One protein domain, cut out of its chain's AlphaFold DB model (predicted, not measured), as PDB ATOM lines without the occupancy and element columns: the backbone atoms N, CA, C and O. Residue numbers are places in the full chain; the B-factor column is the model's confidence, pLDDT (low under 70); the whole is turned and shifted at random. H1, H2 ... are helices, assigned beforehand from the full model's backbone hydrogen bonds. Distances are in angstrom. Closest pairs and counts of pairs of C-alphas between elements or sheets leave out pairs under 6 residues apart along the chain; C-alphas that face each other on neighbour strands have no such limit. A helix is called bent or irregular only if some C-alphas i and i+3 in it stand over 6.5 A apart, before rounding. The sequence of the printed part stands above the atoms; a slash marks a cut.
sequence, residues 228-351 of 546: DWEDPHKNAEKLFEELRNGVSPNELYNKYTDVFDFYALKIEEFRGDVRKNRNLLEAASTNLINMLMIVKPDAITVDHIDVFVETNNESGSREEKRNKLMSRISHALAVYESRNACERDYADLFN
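This is residues 228 to 351 of the 546 residues of an uncharacterized protein of Natronoflexus pectinivorans (UniProt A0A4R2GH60). The long helix H6 makes one side of a stack of helices, H4 runs through the middle, and H1 lies on the side away from H6. H3 runs beside H4, H5 packs between H4 and the first part of H6, and the short H2 packs where H4 ends. The printed part has 124 residues with six named helices, H1 to H6 in chain order, and no named strand; the class is all helix. It is compact, with a radius of gyration of the C-alphas of 15.3 A and spans of 46 by 34 by 20 A.

Find C-alpha 318 at (300.994, 431.631, 444.990); from there H6, residues 318 to 341, runs 34.8 A to C-alpha 341 at (307.294, 401.306, 460.827). H4, residues 274 to 295, runs 27.2 A with a kink of 50 degrees near residue 281, and is irregular, C-alphas 276 and 279 being 8.3 A apart. H5 is residues 302 to 311, 14.4 A. H3 is residues 257 to 271, 21.2 A, and H2 is residues 249 to 255, 9.3 A. H1, residues 228 to 244, starts at C-alpha 228 (326.754, 435.192, 462.001) and runs 26.2 A; it is irregular, C-alphas 228 and 231 being 7.3 A apart.

Start at H4, the hub, which touches H2, H3, H5 and H6. H6 touches it with residues 329 to 333 alone, closest at the C-alphas of Met 293 and Ala 332, 5.9 A, at a shallow tilt of 24 degrees, the same way. H5 and H6 form a helical hairpin, closest at the C-alphas of Val 309 and Lys 321, 6.0 A. H5 touches H4 at a steep tilt of 51 degrees, closest at the C-alphas of Glu 282 and Thr 311, 5.0 A. H3 and H4 form a helical hairpin at a shallow tilt of 25 degrees, closest at the C-alphas of Tyr 263 and Ala 284, 5.2 A. H1, H3 and H4 make an up-and-down bundle, each running against the one before it. H1 touches H3 with residues 232 to 236 alone, closest at the C-alphas of Pro 232 and Val 259, 5.5 A. H2 touches H4, closest at the C-alphas of Pro 249 and Val 295, 4.5 A. H1 and H6 are apart. Each O i to N i+4 pair is within hydrogen-bond range in H2, H3, H5 and H6; in H1 it is 12 of 13 and in H4 16 of 18.

The two C-alphas farthest apart, those of Asp 273 and Asn 351, are 47.4 A apart. The printed part has no cut and no long link. Mean pLDDT of the printed part is 70.1; 60 residues are under 70, among them residues 240 to 249 and 319 to 351.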
ATOM      1  N   ASP A 228     327.410 435.805 460.838       68.25
ATOM      2  CA  ASP A 228     326.754 435.192 462.001       68.25
ATOM      3  C   ASP A 228     325.892 433.947 461.674       68.25
ATOM      4  O   ASP A 228     325.394 433.290 462.585       68.25
ATOM      5  N   TRP A 229     325.751 433.570 460.395       77.19
ATOM      6  CA  TRP A 229     325.086 432.333 459.952       77.19
ATOM      7  C   TRP A 229     326.092 431.236 459.554       77.19
ATOM      8  O   TRP A 229     325.674 430.162 459.110       77.19
ATOM      9  N   GLU A 230     327.403 431.488 459.652       70.81
ATOM     10  CA  GLU A 230     328.441 430.583 459.139       70.81
ATOM     11  C   GLU A 230     328.511 429.263 459.927       70.81
ATOM     12  O   GLU A 230     328.598 428.191 459.331       70.81
ATOM     13  N   ASP A 231     328.416 429.311 461.258       74.50
ATOM     14  CA  ASP A 231     328.459 428.105 462.095       74.50
ATOM     15  C   ASP A 231     327.155 427.275 462.045       74.50
ATOM     16  O   ASP A 231     327.259 426.053 461.894       74.50
ATOM     17  N   PRO A 232     325.942 427.871 462.026       75.88
ATOM     18  CA  PRO A 232     324.713 427.159 461.663       75.88
ATOM     19  C   PRO A 232     324.766 426.494 460.279       75.88
ATOM     20  O   PRO A 232     324.291 425.369 460.130       75.88
ATOM     21  N   HIS A 233     325.391 427.120 459.269       66.94
ATOM     22  CA  HIS A 233     325.616 426.468 457.969       66.94
ATOM     23  C   HIS A 233     326.558 425.263 458.086       66.94
ATOM     24  O   HIS A 233     326.204 424.190 457.609       66.94
ATOM     25  N   LYS A 234     327.706 425.387 458.769       71.19
ATOM     26  CA  LYS A 234     328.621 424.247 458.992       71.19
ATOM     27  C   LYS A 234     327.956 423.108 459.765       71.19
ATOM     28  O   LYS A 234     328.290 421.949 459.550       71.19
ATOM     29  N   ASN A 235     327.055 423.412 460.699       73.25
ATOM     30  CA  ASN A 235     326.319 422.386 461.436       73.25
ATOM     31  C   ASN A 235     325.236 421.723 460.565       73.25
ATOM     32  O   ASN A 235     325.102 420.506 460.635       73.25
ATOM     33  N   ALA A 236     324.563 422.462 459.674       63.88
ATOM     34  CA  ALA A 236     323.703 421.877 458.637       63.88
ATOM     35  C   ALA A 236     324.491 420.986 457.652       63.88
ATOM     36  O   ALA A 236     324.049 419.891 457.317       63.88
ATOM     37  N   GLU A 237     325.685 421.407 457.221       63.84
ATOM     38  CA  GLU A 237     326.559 420.597 456.360       63.84
ATOM     39  C   GLU A 237     326.978 419.285 457.051       63.84
ATOM     40  O   GLU A 237     326.878 418.221 456.438       63.84
ATOM     41  N   LYS A 238     327.349 419.332 458.342       69.81
ATOM     42  CA  LYS A 238     327.634 418.129 459.151       69.81
ATOM     43  C   LYS A 238     326.412 417.237 459.353       69.81
ATOM     44  O   LYS A 238     326.567 416.026 459.307       69.81
ATOM     45  N   LEU A 239     325.220 417.806 459.562       73.62
ATOM     46  CA  LEU A 239     323.977 417.034 459.670       73.62
ATOM     47  C   LEU A 239     323.815 416.136 458.445       73.62
ATOM     48  O   LEU A 239     323.552 414.946 458.590       73.62
ATOM     49  N   PHE A 240     324.029 416.676 457.243       59.22
ATOM     50  CA  PHE A 240     323.943 415.892 456.013       59.22
ATOM     51  C   PHE A 240     325.135 414.944 455.785       59.22
ATOM     52  O   PHE A 240     324.974 413.907 455.142       59.22
ATOM     53  N   GLU A 241     326.325 415.261 456.304       57.44
ATOM     54  CA  GLU A 241     327.472 414.342 456.298       57.44
ATOM     55  C   GLU A 241     327.225 413.133 457.215       57.44
ATOM     56  O   GLU A 241     327.437 411.996 456.806       57.44
ATOM     57  N   GLU A 242     326.714 413.352 458.426       63.88
ATOM     58  CA  GLU A 242     326.351 412.288 459.364       63.88
ATOM     59  C   GLU A 242     325.133 411.480 458.895       63.88
ATOM     60  O   GLU A 242     325.141 410.254 459.014       63.88
ATOM     61  N   LEU A 243     324.142 412.132 458.274       61.09
ATOM     62  CA  LEU A 243     323.035 411.472 457.571       61.09
ATOM     63  C   LEU A 243     323.565 410.482 456.531       61.09
ATOM     64  O   LEU A 243     323.145 409.332 456.512       61.09
ATOM     65  N   ARG A 244     324.529 410.914 455.705       52.19
ATOM     66  CA  ARG A 244     325.203 410.084 454.694       52.19
ATOM     67  C   ARG A 244     326.052 408.951 455.296       52.19
ATOM     68  O   ARG A 244     326.374 407.999 454.596       52.19
ATOM     69  N   ASN A 245     326.418 409.053 456.570       57.31
ATOM     70  CA  ASN A 245     327.179 408.040 457.300       57.31
ATOM     71  C   ASN A 245     326.281 407.107 458.139       57.31
ATOM     72  O   ASN A 245     326.796 406.376 458.984       57.31
ATOM     73  N   GLY A 246     324.957 407.124 457.932       51.94
ATOM     74  CA  GLY A 246     324.021 406.191 458.572       51.94
ATOM     75  C   GLY A 246     323.434 406.634 459.914       51.94
ATOM     76  O   GLY A 246     322.764 405.837 460.566       51.94
ATOM     77  N   VAL A 247     323.627 407.887 460.342       65.19
ATOM     78  CA  VAL A 247     323.022 408.394 461.590       65.19
ATOM     79  C   VAL A 247     321.535 408.697 461.375       65.19
ATOM     80  O   VAL A 247     321.162 409.377 460.418       65.19
ATOM     81  N   SER A 248     320.664 408.177 462.248       66.12
ATOM     82  CA  SER A 248     319.209 408.249 462.041       66.12
ATOM     83  C   SER A 248     318.682 409.696 462.038       66.12
ATOM     84  O   SER A 248     319.148 410.516 462.831       66.12
ATOM     85  N   PRO A 249     317.672 410.066 461.225       69.94
ATOM     86  CA  PRO A 249     317.253 411.462 461.137       69.94
ATOM     87  C   PRO A 249     316.519 411.952 462.384       69.94
ATOM     88  O   PRO A 249     316.583 413.135 462.696       69.94
ATOM     89  N   ASN A 250     315.897 411.051 463.151       78.00
ATOM     90  CA  ASN A 250     315.367 411.377 464.474       78.00
ATOM     91  C   ASN A 250     316.494 411.722 465.466       78.00
ATOM     92  O   ASN A 250     316.365 412.670 466.240       78.00
ATOM     93  N   GLU A 251     317.624 411.010 465.423       82.38
ATOM     94  CA  GLU A 251     318.818 411.370 466.196       82.38
ATOM     95  C   GLU A 251     319.422 412.695 465.714       82.38
ATOM     96  O   GLU A 251     319.699 413.564 466.537       82.38
ATOM     97  N   LEU A 252     319.540 412.902 464.398       78.81
ATOM     98  CA  LEU A 252     320.057 414.142 463.810       78.81
ATOM     99  C   LEU A 252     319.179 415.359 464.111       78.81
ATOM    100  O   LEU A 252     319.712 416.400 464.483       78.81
ATOM    101  N   TYR A 253     317.853 415.240 464.009       85.69
ATOM    102  CA  TYR A 253     316.919 416.304 464.379       85.69
ATOM    103  C   TYR A 253     317.143 416.736 465.831       85.69
ATOM    104  O   TYR A 253     317.337 417.918 466.101       85.69
ATOM    105  N   ASN A 254     317.212 415.771 466.755       90.94
ATOM    106  CA  ASN A 254     317.462 416.047 468.170       90.94
ATOM    107  C   ASN A 254     318.870 416.635 468.404       90.94
ATOM    108  O   ASN A 254     319.023 417.593 469.165       90.94
ATOM    109  N   LYS A 255     319.898 416.102 467.732       91.81
ATOM    110  CA  LYS A 255     321.308 416.509 467.858       91.81
ATOM    111  C   LYS A 255     321.594 417.913 467.317       91.81
ATOM    112  O   LYS A 255     322.451 418.596 467.870       91.81
ATOM    113  N   TYR A 256     320.881 418.327 466.272       89.25
ATOM    114  CA  TYR A 256     321.049 419.604 465.574       89.25
ATOM    115  C   TYR A 256     319.845 420.546 465.752       89.25
ATOM    116  O   TYR A 256     319.621 421.422 464.917       89.25
ATOM    117  N   THR A 257     319.061 420.377 466.828       93.12
ATOM    118  CA  THR A 257     317.877 421.211 467.141       93.12
ATOM    119  C   THR A 257     318.199 422.713 467.067       93.12
ATOM    120  O   THR A 257     317.410 423.492 466.539       93.12
ATOM    121  N   ASP A 258     319.405 423.108 467.497       89.94
ATOM    122  CA  ASP A 258     319.929 424.479 467.438       89.94
ATOM    123  C   ASP A 258     319.948 425.070 466.018       89.94
ATOM    124  O   ASP A 258     319.714 426.266 465.837       89.94
ATOM    125  N   VAL A 259     320.188 424.239 465.003       87.44
ATOM    126  CA  VAL A 259     320.211 424.642 463.592       87.44
ATOM    127  C   VAL A 259     318.792 424.896 463.073       87.44
ATOM    128  O   VAL A 259     318.570 425.864 462.342       87.44
ATOM    129  N   PHE A 260     317.818 424.072 463.469       90.06
ATOM    130  CA  PHE A 260     316.405 424.263 463.117       90.06
ATOM    131  C   PHE A 260     315.834 425.514 463.792       90.06
ATOM    132  O   PHE A 260     315.289 426.385 463.107       90.06
ATOM    133  N   ASP A 261     316.052 425.647 465.103       92.19
ATOM    134  CA  ASP A 261     315.656 426.813 465.896       92.19
ATOM    135  C   ASP A 261     316.281 428.106 465.348       92.19
ATOM    136  O   ASP A 261     315.602 429.129 465.255       92.19
ATOM    137  N   PHE A 262     317.550 428.067 464.915       92.38
ATOM    138  CA  PHE A 262     318.220 429.212 464.295       92.38
ATOM    139  C   PHE A 262     317.494 429.703 463.035       92.38
ATOM    140  O   PHE A 262     317.181 430.891 462.936       92.38
ATOM    141  N   TYR A 263     317.204 428.825 462.067       87.12
ATOM    142  CA  TYR A 263     316.536 429.265 460.838       87.12
ATOM    143  C   TYR A 263     315.070 429.650 461.074       87.12
ATOM    144  O   TYR A 263     314.603 430.601 460.449       87.12
ATOM    145  N   ALA A 264     314.364 428.989 461.998       91.06
ATOM    146  CA  ALA A 264     313.015 429.388 462.403       91.06
ATOM    147  C   ALA A 264     313.006 430.793 463.038       91.06
ATOM    148  O   ALA A 264     312.214 431.653 462.646       91.06
ATOM    149  N   LEU A 265     313.953 431.077 463.940       91.06
ATOM    150  CA  LEU A 265     314.134 432.402 464.537       91.06
ATOM    151  C   LEU A 265     314.487 433.459 463.482       91.06
ATOM    152  O   LEU A 265     313.947 434.563 463.530       91.06
ATOM    153  N   LYS A 266     315.336 433.133 462.499       88.44
ATOM    154  CA  LYS A 266     315.669 434.050 461.394       88.44
ATOM    155  C   LYS A 266     314.485 434.297 460.456       88.44
ATOM    156  O   LYS A 266     314.364 435.404 459.938       88.44
ATOM    157  N   ILE A 267     313.583 433.332 460.259       89.12
ATOM    158  CA  ILE A 267     312.321 433.574 459.544       89.12
ATOM    159  C   ILE A 267     311.507 434.645 460.278       89.12
ATOM    160  O   ILE A 267     311.182 435.667 459.675       89.12
ATOM    161  N   GLU A 268     311.242 434.464 461.572       90.06
ATOM    162  CA  GLU A 268     310.424 435.401 462.355       90.06
ATOM    163  C   GLU A 268     311.084 436.783 462.530       90.06
ATOM    164  O   GLU A 268     310.405 437.800 462.378       90.06
ATOM    165  N   GLU A 269     312.407 436.853 462.736       88.75
ATOM    166  CA  GLU A 269     313.174 438.112 462.819       88.75
ATOM    167  C   GLU A 269     312.961 439.006 461.583       88.75
ATOM    168  O   GLU A 269     312.819 440.227 461.695       88.75
ATOM    169  N   PHE A 270     312.905 438.403 460.392       86.62
ATOM    170  CA  PHE A 270     312.818 439.136 459.130       86.62
ATOM    171  C   PHE A 270     311.400 439.271 458.565       86.62
ATOM    172  O   PHE A 270     311.190 440.100 457.670       86.62
ATOM    173  N   ARG A 271     310.423 438.520 459.091       84.06
ATOM    174  CA  ARG A 271     309.041 438.439 458.582       84.06
ATOM    175  C   ARG A 271     308.303 439.780 458.572       84.06
ATOM    176  O   ARG A 271     307.453 440.002 457.716       84.06
ATOM    177  N   GLY A 272     308.668 440.697 459.472       81.00
ATOM    178  CA  GLY A 272     308.065 442.032 459.583       81.00
ATOM    179  C   GLY A 272     308.281 442.967 458.381       81.00
ATOM    180  O   GLY A 272     307.537 443.934 458.236       81.00
ATOM    181  N   ASP A 273     309.255 442.695 457.504       82.56
ATOM    182  CA  ASP A 273     309.439 443.414 456.230       82.56
ATOM    183  C   ASP A 273     309.938 442.458 455.132       82.56
ATOM    184  O   ASP A 273     311.114 442.435 454.752       82.56
ATOM    185  N   VAL A 274     309.009 441.653 454.605       78.00
ATOM    186  CA  VAL A 274     309.285 440.653 453.558       78.00
ATOM    187  C   VAL A 274     309.884 441.275 452.291       78.00
ATOM    188  O   VAL A 274     310.675 440.632 451.603       78.00
ATOM    189  N   ARG A 275     309.562 442.540 451.970       77.62
ATOM    190  CA  ARG A 275     310.106 443.217 450.780       77.62
ATOM    191  C   ARG A 275     311.576 443.570 450.945       77.62
ATOM    192  O   ARG A 275     312.353 443.324 450.026       77.62
ATOM    193  N   LYS A 276     311.958 444.131 452.092       82.25
ATOM    194  CA  LYS A 276     313.349 444.482 452.398       82.25
ATOM    195  C   LYS A 276     314.213 443.244 452.632       82.25
ATOM    196  O   LYS A 276     315.353 443.203 452.178       82.25
ATOM    197  N   ASN A 277     313.664 442.233 453.303       82.06
ATOM    198  CA  ASN A 277     314.423 441.077 453.772       82.06
ATOM    199  C   ASN A 277     314.279 439.828 452.874       82.06
ATOM    200  O   ASN A 277     314.744 438.756 453.261       82.06
ATOM    201  N   ARG A 278     313.665 439.943 451.681       81.06
ATOM    202  CA  ARG A 278     313.310 438.819 450.782       81.06
ATOM    203  C   ARG A 278     314.409 437.764 450.642       81.06
ATOM    204  O   ARG A 278     314.120 436.586 450.787       81.06
ATOM    205  N   ASN A 279     315.654 438.176 450.398       75.44
ATOM    206  CA  ASN A 279     316.774 437.253 450.160       75.44
ATOM    207  C   ASN A 279     317.217 436.503 451.432       75.44
ATOM    208  O   ASN A 279     317.724 435.389 451.334       75.44
ATOM    209  N   LEU A 280     317.041 437.102 452.617       79.81
ATOM    210  CA  LEU A 280     317.314 436.450 453.904       79.81
ATOM    211  C   LEU A 280     316.203 435.455 454.243       79.81
ATOM    212  O   LEU A 280     316.497 434.323 454.617       79.81
ATOM    213  N   LEU A 281     314.943 435.854 454.041       80.06
ATOM    214  CA  LEU A 281     313.790 434.973 454.224       80.06
ATOM    215  C   LEU A 281     313.824 433.789 453.255       80.06
ATOM    216  O   LEU A 281     313.685 432.664 453.710       80.06
ATOM    217  N   GLU A 282     314.089 434.012 451.960       78.75
ATOM    218  CA  GLU A 282     314.183 432.929 450.971       78.75
ATOM    219  C   GLU A 282     315.294 431.940 451.346       78.75
ATOM    220  O   GLU A 282     315.093 430.735 451.233       78.75
ATOM    221  N   ALA A 283     316.450 432.416 451.829       72.94
ATOM    222  CA  ALA A 283     317.531 431.547 452.295       72.94
ATOM    223  C   ALA A 283     317.141 430.758 453.558       72.94
ATOM    224  O   ALA A 283     317.269 429.535 453.570       72.94
ATOM    225  N   ALA A 284     316.621 431.428 454.592       78.25
ATOM    226  CA  ALA A 284     316.258 430.788 455.856       78.25
ATOM    227  C   ALA A 284     315.103 429.785 455.700       78.25
ATOM    228  O   ALA A 284     315.219 428.650 456.159       78.25
ATOM    229  N   SER A 285     314.028 430.150 454.990       80.19
ATOM    230  CA  SER A 285     312.902 429.242 454.738       80.19
ATOM    231  C   SER A 285     313.281 428.086 453.817       80.19
ATOM    232  O   SER A 285     312.788 426.980 454.015       80.19
ATOM    233  N   THR A 286     314.165 428.307 452.835       69.69
ATOM    234  CA  THR A 286     314.678 427.218 451.985       69.69
ATOM    235  C   THR A 286     315.494 426.229 452.812       69.69
ATOM    236  O   THR A 286     315.172 425.043 452.819       69.69
ATOM    237  N   ASN A 287     316.499 426.705 453.555       68.75
ATOM    238  CA  ASN A 287     317.356 425.844 454.370       68.75
ATOM    239  C   ASN A 287     316.538 425.063 455.416       68.75
ATOM    240  O   ASN A 287     316.700 423.848 455.517       68.75
ATOM    241  N   LEU A 288     315.621 425.729 456.132       80.88
ATOM    242  CA  LEU A 288     314.769 425.089 457.139       80.88
ATOM    243  C   LEU A 288     313.880 423.994 456.538       80.88
ATOM    244  O   LEU A 288     313.896 422.867 457.029       80.88
ATOM    245  N   ILE A 289     313.129 424.302 455.472       73.69
ATOM    246  CA  ILE A 289     312.214 423.328 454.860       73.69
ATOM    247  C   ILE A 289     312.986 422.141 454.284       73.69
ATOM    248  O   ILE A 289     312.588 421.012 454.541       73.69
ATOM    249  N   ASN A 290     314.109 422.352 453.588       66.12
ATOM    250  CA  ASN A 290     314.913 421.246 453.056       66.12
ATOM    251  C   ASN A 290     315.367 420.270 454.152       66.12
ATOM    252  O   ASN A 290     315.211 419.063 453.996       66.12
ATOM    253  N   MET A 291     315.923 420.784 455.257       72.31
ATOM    254  CA  MET A 291     316.387 419.935 456.359       72.31
ATOM    255  C   MET A 291     315.211 419.199 457.012       72.31
ATOM    256  O   MET A 291     315.284 417.986 457.198       72.31
ATOM    257  N   LEU A 292     314.115 419.906 457.315       77.12
ATOM    258  CA  LEU A 292     312.927 419.302 457.924       77.12
ATOM    259  C   LEU A 292     312.299 418.234 457.024       77.12
ATOM    260  O   LEU A 292     311.953 417.172 457.519       77.12
ATOM    261  N   MET A 293     312.210 418.455 455.710       66.12
ATOM    262  CA  MET A 293     311.652 417.466 454.778       66.12
ATOM    263  C   MET A 293     312.434 416.145 454.748       66.12
ATOM    264  O   MET A 293     311.853 415.122 454.408       66.12
ATOM    265  N   ILE A 294     313.722 416.154 455.103       61.78
ATOM    266  CA  ILE A 294     314.537 414.937 455.216       61.78
ATOM    267  C   ILE A 294     314.408 414.316 456.607       61.78
ATOM    268  O   ILE A 294     314.258 413.101 456.721       61.78
ATOM    269  N   VAL A 295     314.533 415.126 457.668       69.25
ATOM    270  CA  VAL A 295     314.723 414.578 459.022       69.25
ATOM    271  C   VAL A 295     313.462 414.497 459.869       69.25
ATOM    272  O   VAL A 295     313.388 413.633 460.741       69.25
ATOM    273  N   LYS A 296     312.507 415.408 459.650       83.25
ATOM    274  CA  LYS A 296     311.292 415.545 460.454       83.25
ATOM    275  C   LYS A 296     310.205 416.381 459.743       83.25
ATOM    276  O   LYS A 296     309.991 417.549 460.088       83.25
ATOM    277  N   PRO A 297     309.536 415.828 458.715       73.69
ATOM    278  CA  PRO A 297     308.590 416.583 457.891       73.69
ATOM    279  C   PRO A 297     307.314 417.001 458.648       73.69
ATOM    280  O   PRO A 297     306.685 417.988 458.273       73.69
ATOM    281  N   ASP A 298     306.978 416.334 459.759       82.31
ATOM    282  CA  ASP A 298     305.894 416.698 460.687       82.31
ATOM    283  C   ASP A 298     306.139 418.011 461.449       82.31
ATOM    284  O   ASP A 298     305.187 418.648 461.900       82.31
ATOM    285  N   ALA A 299     307.389 418.474 461.539       89.50
ATOM    286  CA  ALA A 299     307.728 419.763 462.143       89.50
ATOM    287  C   ALA A 299     307.619 420.957 461.162       89.50
ATOM    288  O   ALA A 299     307.941 422.095 461.521       89.50
ATOM    289  N   ILE A 300     307.159 420.747 459.920       85.19
ATOM    290  CA  ILE A 300     306.961 421.831 458.946       85.19
ATOM    291  C   ILE A 300     305.611 422.517 459.188       85.19
ATOM    292  O   ILE A 300     304.547 421.980 458.889       85.19
ATOM    293  N   THR A 301     305.654 423.747 459.701       88.81
ATOM    294  CA  THR A 301     304.454 424.542 459.991       88.81
ATOM    295  C   THR A 301     303.891 425.240 458.747       88.81
ATOM    296  O   THR A 301     304.596 425.495 457.765       88.81
ATOM    297  N   VAL A 302     302.616 425.637 458.821       84.56
ATOM    298  CA  VAL A 302     301.962 426.478 457.800       84.56
ATOM    299  C   VAL A 302     302.705 427.809 457.610       84.56
ATOM    300  O   VAL A 302     302.834 428.286 456.484       84.56
ATOM    301  N   ASP A 303     303.265 428.373 458.682       84.75
ATOM    302  CA  ASP A 303     304.066 429.597 458.638       84.75
ATOM    303  C   ASP A 303     305.354 429.440 457.817       84.75
ATOM    304  O   ASP A 303     305.671 430.319 457.010       84.75
ATOM    305  N   HIS A 304     306.062 428.308 457.949       87.50
ATOM    306  CA  HIS A 304     307.243 428.014 457.125       87.50
ATOM    307  C   HIS A 304     306.861 427.970 455.635       87.50
ATOM    308  O   HIS A 304     307.523 428.585 454.793       87.50
ATOM    309  N   ILE A 305     305.759 427.276 455.324       82.50
ATOM    310  CA  ILE A 305     305.223 427.082 453.968       82.50
ATOM    311  C   ILE A 305     304.843 428.424 453.336       82.50
ATOM    312  O   ILE A 305     305.274 428.725 452.221       82.50
ATOM    313  N   ASP A 306     304.075 429.258 454.040       84.50
ATOM    314  CA  ASP A 306     303.563 430.509 453.481       84.50
ATOM    315  C   ASP A 306     304.657 431.581 453.299       84.50
ATOM    316  O   ASP A 306     304.565 432.366 452.349       84.50
ATOM    317  N   VAL A 307     305.724 431.575 454.118       83.19
ATOM    318  CA  VAL A 307     306.927 432.410 453.909       83.19
ATOM    319  C   VAL A 307     307.765 431.909 452.731       83.19
ATOM    320  O   VAL A 307     308.181 432.713 451.888       83.19
ATOM    321  N   PHE A 308     307.994 430.598 452.628       81.06
ATOM    322  CA  PHE A 308     308.727 430.008 451.505       81.06
ATOM    323  C   PHE A 308     308.030 430.314 450.176       81.06
ATOM    324  O   PHE A 308     308.659 430.795 449.237       81.06
ATOM    325  N   VAL A 309     306.713 430.116 450.102       78.31
ATOM    326  CA  VAL A 309     305.909 430.359 448.894       78.31
ATOM    327  C   VAL A 309     305.924 431.834 448.456       78.31
ATOM    328  O   VAL A 309     305.895 432.117 447.257       78.31
ATOM    329  N   GLU A 310     305.997 432.784 449.395       80.06
ATOM    330  CA  GLU A 310     306.043 434.226 449.093       80.06
ATOM    331  C   GLU A 310     307.426 434.713 448.619       80.06
ATOM    332  O   GLU A 310     307.543 435.653 447.818       80.06
ATOM    333  N   THR A 311     308.488 434.067 449.102       70.62
ATOM    334  CA  THR A 311     309.879 434.484 448.875       70.62
ATOM    335  C   THR A 311     310.553 433.727 447.730       70.62
ATOM    336  O   THR A 311     311.362 434.322 447.016       70.62
ATOM    337  N   ASN A 312     310.176 432.466 447.495       68.06
ATOM    338  CA  ASN A 312     310.755 431.599 446.471       68.06
ATOM    339  C   ASN A 312     310.472 432.107 445.043       68.06
ATOM    340  O   ASN A 312     309.325 432.354 444.645       68.06
ATOM    341  N   ASN A 313     311.541 432.230 444.253       60.34
ATOM    342  CA  ASN A 313     311.526 432.763 442.889       60.34
ATOM    343  C   ASN A 313     311.100 431.777 441.773       60.34
ATOM    344  O   ASN A 313     311.238 432.118 440.600       60.34
ATOM    345  N   GLU A 314     310.560 430.591 442.086       57.00
ATOM    346  CA  GLU A 314     309.926 429.707 441.089       57.00
ATOM    347  C   GLU A 314     308.833 430.431 440.271       57.00
ATOM    348  O   GLU A 314     308.207 431.392 440.731       57.00
ATOM    349  N   SER A 315     308.563 429.948 439.057       47.53
ATOM    350  CA  SER A 315     307.428 430.380 438.233       47.53
ATOM    351  C   SER A 315     306.118 429.720 438.680       47.53
ATOM    352  O   SER A 315     306.115 428.533 438.995       47.53
ATOM    353  N   GLY A 316     305.017 430.473 438.649       58.34
ATOM    354  CA  GLY A 316     303.669 430.004 439.000       58.34
ATOM    355  C   GLY A 316     302.955 430.948 439.971       58.34
ATOM    356  O   GLY A 316     303.580 431.844 440.553       58.34
ATOM    357  N   SER A 317     301.648 430.766 440.147       66.81
ATOM    358  CA  SER A 317     300.857 431.507 441.137       66.81
ATOM    359  C   SER A 317     301.225 431.127 442.580       66.81
ATOM    360  O   SER A 317     301.880 430.113 442.838       66.81
ATOM    361  N   ARG A 318     300.793 431.940 443.559       71.50
ATOM    362  CA  ARG A 318     300.994 431.631 444.990       71.50
ATOM    363  C   ARG A 318     300.363 430.281 445.356       71.50
ATOM    364  O   ARG A 318     300.920 429.546 446.161       71.50
ATOM    365  N   GLU A 319     299.226 429.963 444.748       65.94
ATOM    366  CA  GLU A 319     298.445 428.758 445.021       65.94
ATOM    367  C   GLU A 319     299.060 427.511 444.368       65.94
ATOM    368  O   GLU A 319     299.258 426.513 445.054       65.94
ATOM    369  N   GLU A 320     299.504 427.590 443.106       55.66
ATOM    370  CA  GLU A 320     300.281 426.520 442.449       55.66
ATOM    371  C   GLU A 320     301.529 426.146 443.259       55.66
ATOM    372  O   GLU A 320     301.756 424.971 443.550       55.66
ATOM    373  N   LYS A 321     302.315 427.148 443.679       59.59
ATOM    374  CA  LYS A 321     303.509 426.951 444.518       59.59
ATOM    375  C   LYS A 321     303.174 426.276 445.843       59.59
ATOM    376  O   LYS A 321     303.883 425.362 446.260       59.59
ATOM    377  N   ARG A 322     302.100 426.722 446.501       69.50
ATOM    378  CA  ARG A 322     301.647 426.175 447.783       69.50
ATOM    379  C   ARG A 322     301.189 424.731 447.635       69.50
ATOM    380  O   ARG A 322     301.621 423.896 448.417       69.50
ATOM    381  N   ASN A 323     300.409 424.416 446.606       58.50
ATOM    382  CA  ASN A 323     299.919 423.062 446.345       58.50
ATOM    383  C   ASN A 323     301.067 422.110 445.964       58.50
ATOM    384  O   ASN A 323     301.134 420.990 446.467       58.50
ATOM    385  N   LYS A 324     302.031 422.580 445.161       57.28
ATOM    386  CA  LYS A 324     303.266 421.853 444.825       57.28
ATOM    387  C   LYS A 324     304.133 421.573 446.060       57.28
ATOM    388  O   LYS A 324     304.657 420.470 446.191       57.28
ATOM    389  N   LEU A 325     304.279 422.538 446.972       62.56
ATOM    390  CA  LEU A 325     305.022 422.348 448.223       62.56
ATOM    391  C   LEU A 325     304.273 421.437 449.208       62.56
ATOM    392  O   LEU A 325     304.878 420.516 449.742       62.56
ATOM    393  N   MET A 326     302.964 421.634 449.397       62.72
ATOM    394  CA  MET A 326     302.118 420.761 450.221       62.72
ATOM    395  C   MET A 326     302.199 419.304 449.756       62.72
ATOM    396  O   MET A 326     302.431 418.430 450.578       62.72
ATOM    397  N   SER A 327     302.091 419.055 448.445       53.47
ATOM    398  CA  SER A 327     302.246 417.718 447.855       53.47
ATOM    399  C   SER A 327     303.584 417.076 448.241       53.47
ATOM    400  O   SER A 327     303.607 415.967 448.771       53.47
ATOM    401  N   ARG A 328     304.697 417.812 448.101       55.12
ATOM    402  CA  ARG A 328     306.031 417.344 448.517       55.12
ATOM    403  C   ARG A 328     306.151 417.093 450.028       55.12
ATOM    404  O   ARG A 328     306.893 416.202 450.421       55.12
ATOM    405  N   ILE A 329     305.459 417.860 450.872       56.75
ATOM    406  CA  ILE A 329     305.482 417.683 452.337       56.75
ATOM    407  C   ILE A 329     304.650 416.466 452.754       56.75
ATOM    408  O   ILE A 329     305.139 415.648 453.523       56.75
ATOM    409  N   SER A 330     303.440 416.293 452.212       54.44
ATOM    410  CA  SER A 330     302.618 415.090 452.427       54.44
ATOM    411  C   SER A 330     303.324 413.813 451.961       54.44
ATOM    412  O   SER A 330     303.211 412.772 452.598       54.44
ATOM    413  N   HIS A 331     304.091 413.909 450.878       46.19
ATOM    414  CA  HIS A 331     304.926 412.834 450.354       46.19
ATOM    415  C   HIS A 331     306.123 412.523 451.276       46.19
ATOM    416  O   HIS A 331     306.333 411.369 451.636       46.19
ATOM    417  N   ALA A 332     306.856 413.545 451.740       50.38
ATOM    418  CA  ALA A 332     307.936 413.368 452.717       50.38
ATOM    419  C   ALA A 332     307.438 412.782 454.054       50.38
ATOM    420  O   ALA A 332     308.103 411.926 454.634       50.38
ATOM    421  N   LEU A 333     306.251 413.202 454.515       56.56
ATOM    422  CA  LEU A 333     305.556 412.625 455.671       56.56
ATOM    423  C   LEU A 333     305.326 411.121 455.503       56.56
ATOM    424  O   LEU A 333     305.740 410.362 456.372       56.56
ATOM    425  N   ALA A 334     304.743 410.690 454.380       46.38
ATOM    426  CA  ALA A 334     304.473 409.276 454.122       46.38
ATOM    427  C   ALA A 334     305.756 408.421 454.131       46.38
ATOM    428  O   ALA A 334     305.782 407.373 454.774       46.38
ATOM    429  N   VAL A 335     306.837 408.896 453.495       47.84
ATOM    430  CA  VAL A 335     308.149 408.221 453.518       47.84
ATOM    431  C   VAL A 335     308.691 408.122 454.948       47.84
ATOM    432  O   VAL A 335     309.141 407.058 455.365       47.84
ATOM    433  N   TYR A 336     308.620 409.203 455.730       57.56
ATOM    434  CA  TYR A 336     309.079 409.229 457.121       57.56
ATOM    435  C   TYR A 336     308.250 408.311 458.039       57.56
ATOM    436  O   TYR A 336     308.823 407.599 458.863       57.56
ATOM    437  N   GLU A 337     306.923 408.283 457.899       55.97
ATOM    438  CA  GLU A 337     306.030 407.399 458.660       55.97
ATOM    439  C   GLU A 337     306.264 405.921 458.317       55.97
ATOM    440  O   GLU A 337     306.511 405.123 459.222       55.97
ATOM    441  N   SER A 338     306.282 405.581 457.025       45.72
ATOM    442  CA  SER A 338     306.582 404.240 456.505       45.72
ATOM    443  C   SER A 338     307.915 403.706 457.044       45.72
ATOM    444  O   SER A 338     307.972 402.681 457.727       45.72
ATOM    445  N   ARG A 339     308.989 404.483 456.874       53.69
ATOM    446  CA  ARG A 339     310.335 404.146 457.351       53.69
ATOM    447  C   ARG A 339     310.418 403.972 458.876       53.69
ATOM    448  O   ARG A 339     311.264 403.217 459.350       53.69
ATOM    449  N   ASN A 340     309.584 404.661 459.663       57.41
ATOM    450  CA  ASN A 340     309.529 404.465 461.118       57.41
ATOM    451  C   ASN A 340     308.794 403.165 461.510       57.41
ATOM    452  O   ASN A 340     309.018 402.670 462.611       57.41
ATOM    453  N   ALA A 341     307.961 402.597 460.630       49.16
ATOM    454  CA  ALA A 341     307.294 401.306 460.827       49.16
ATOM    455  C   ALA A 341     308.132 400.092 460.363       49.16
ATOM    456  O   ALA A 341     307.833 398.967 460.752       49.16
ATOM    457  N   CYS A 342     309.186 400.305 459.564       45.84
ATOM    458  CA  CYS A 342     310.046 399.240 459.022       45.84
ATOM    459  C   CYS A 342     311.083 398.677 460.034       45.84
ATOM    460  O   CYS A 342     311.690 397.640 459.789       45.84
ATOM    461  N   GLU A 343     311.303 399.347 461.175       50.59
ATOM    462  CA  GLU A 343     312.180 398.952 462.311       50.59
ATOM    463  C   GLU A 343     313.676 398.641 462.019       50.59
ATOM    464  O   GLU A 343     314.451 398.449 462.958       50.59
ATOM    465  N   ARG A 344     314.128 398.636 460.756       47.34
ATOM    466  CA  ARG A 344     315.528 398.385 460.348       47.34
ATOM    467  C   ARG A 344     316.498 399.496 460.798       47.34
ATOM    468  O   ARG A 344     316.135 400.675 460.837       47.34
ATOM    469  N   ASP A 345     317.755 399.128 461.081       52.59
ATOM    470  CA  ASP A 345     318.829 400.087 461.396       52.59
ATOM    471  C   ASP A 345     319.136 400.975 460.177       52.59
ATOM    472  O   ASP A 345     319.039 400.563 459.021       52.59
ATOM    473  N   TYR A 346     319.507 402.223 460.445       50.94
ATOM    474  CA  TYR A 346     319.845 403.207 459.432       50.94
ATOM    475  C   TYR A 346     321.312 403.163 458.994       50.94
ATOM    476  O   TYR A 346     321.631 403.610 457.893       50.94
ATOM    477  N   ALA A 347     322.197 402.589 459.816       50.81
ATOM    478  CA  ALA A 347     323.581 402.341 459.421       50.81
ATOM    479  C   ALA A 347     323.659 401.362 458.238       50.81
ATOM    480  O   ALA A 347     324.460 401.549 457.321       50.81
ATOM    481  N   ASP A 348     322.772 400.363 458.216       44.72
ATOM    482  CA  ASP A 348     322.705 399.369 457.148       44.72
ATOM    483  C   ASP A 348     322.373 399.992 455.782       44.72
ATOM    484  O   ASP A 348     322.856 399.489 454.767       44.72
ATOM    485  N   LEU A 349     321.667 401.134 455.742       42.31
ATOM    486  CA  LEU A 349     321.241 401.814 454.503       42.31
ATOM    487  C   LEU A 349     322.409 402.211 453.584       42.31
ATOM    488  O   LEU A 349     322.231 402.370 452.378       42.31
ATOM    489  N   PHE A 350     323.609 402.367 454.147       39.19
ATOM    490  CA  PHE A 350     324.826 402.731 453.412       39.19
ATOM    491  C   PHE A 350     325.848 401.593 453.303       39.19
ATOM    492  O   PHE A 350     326.863 401.755 452.626       39.19
ATOM    493  N   ASN A 351     325.593 400.453 453.952       36.53
ATOM    494  CA  ASN A 351     326.461 399.271 453.913       36.53
ATOM    495  C   ASN A 351     326.074 398.282 452.800       36.53
ATOM    496  O   ASN A 351     326.839 397.365 452.498       36.53
TER     497      ASN A 351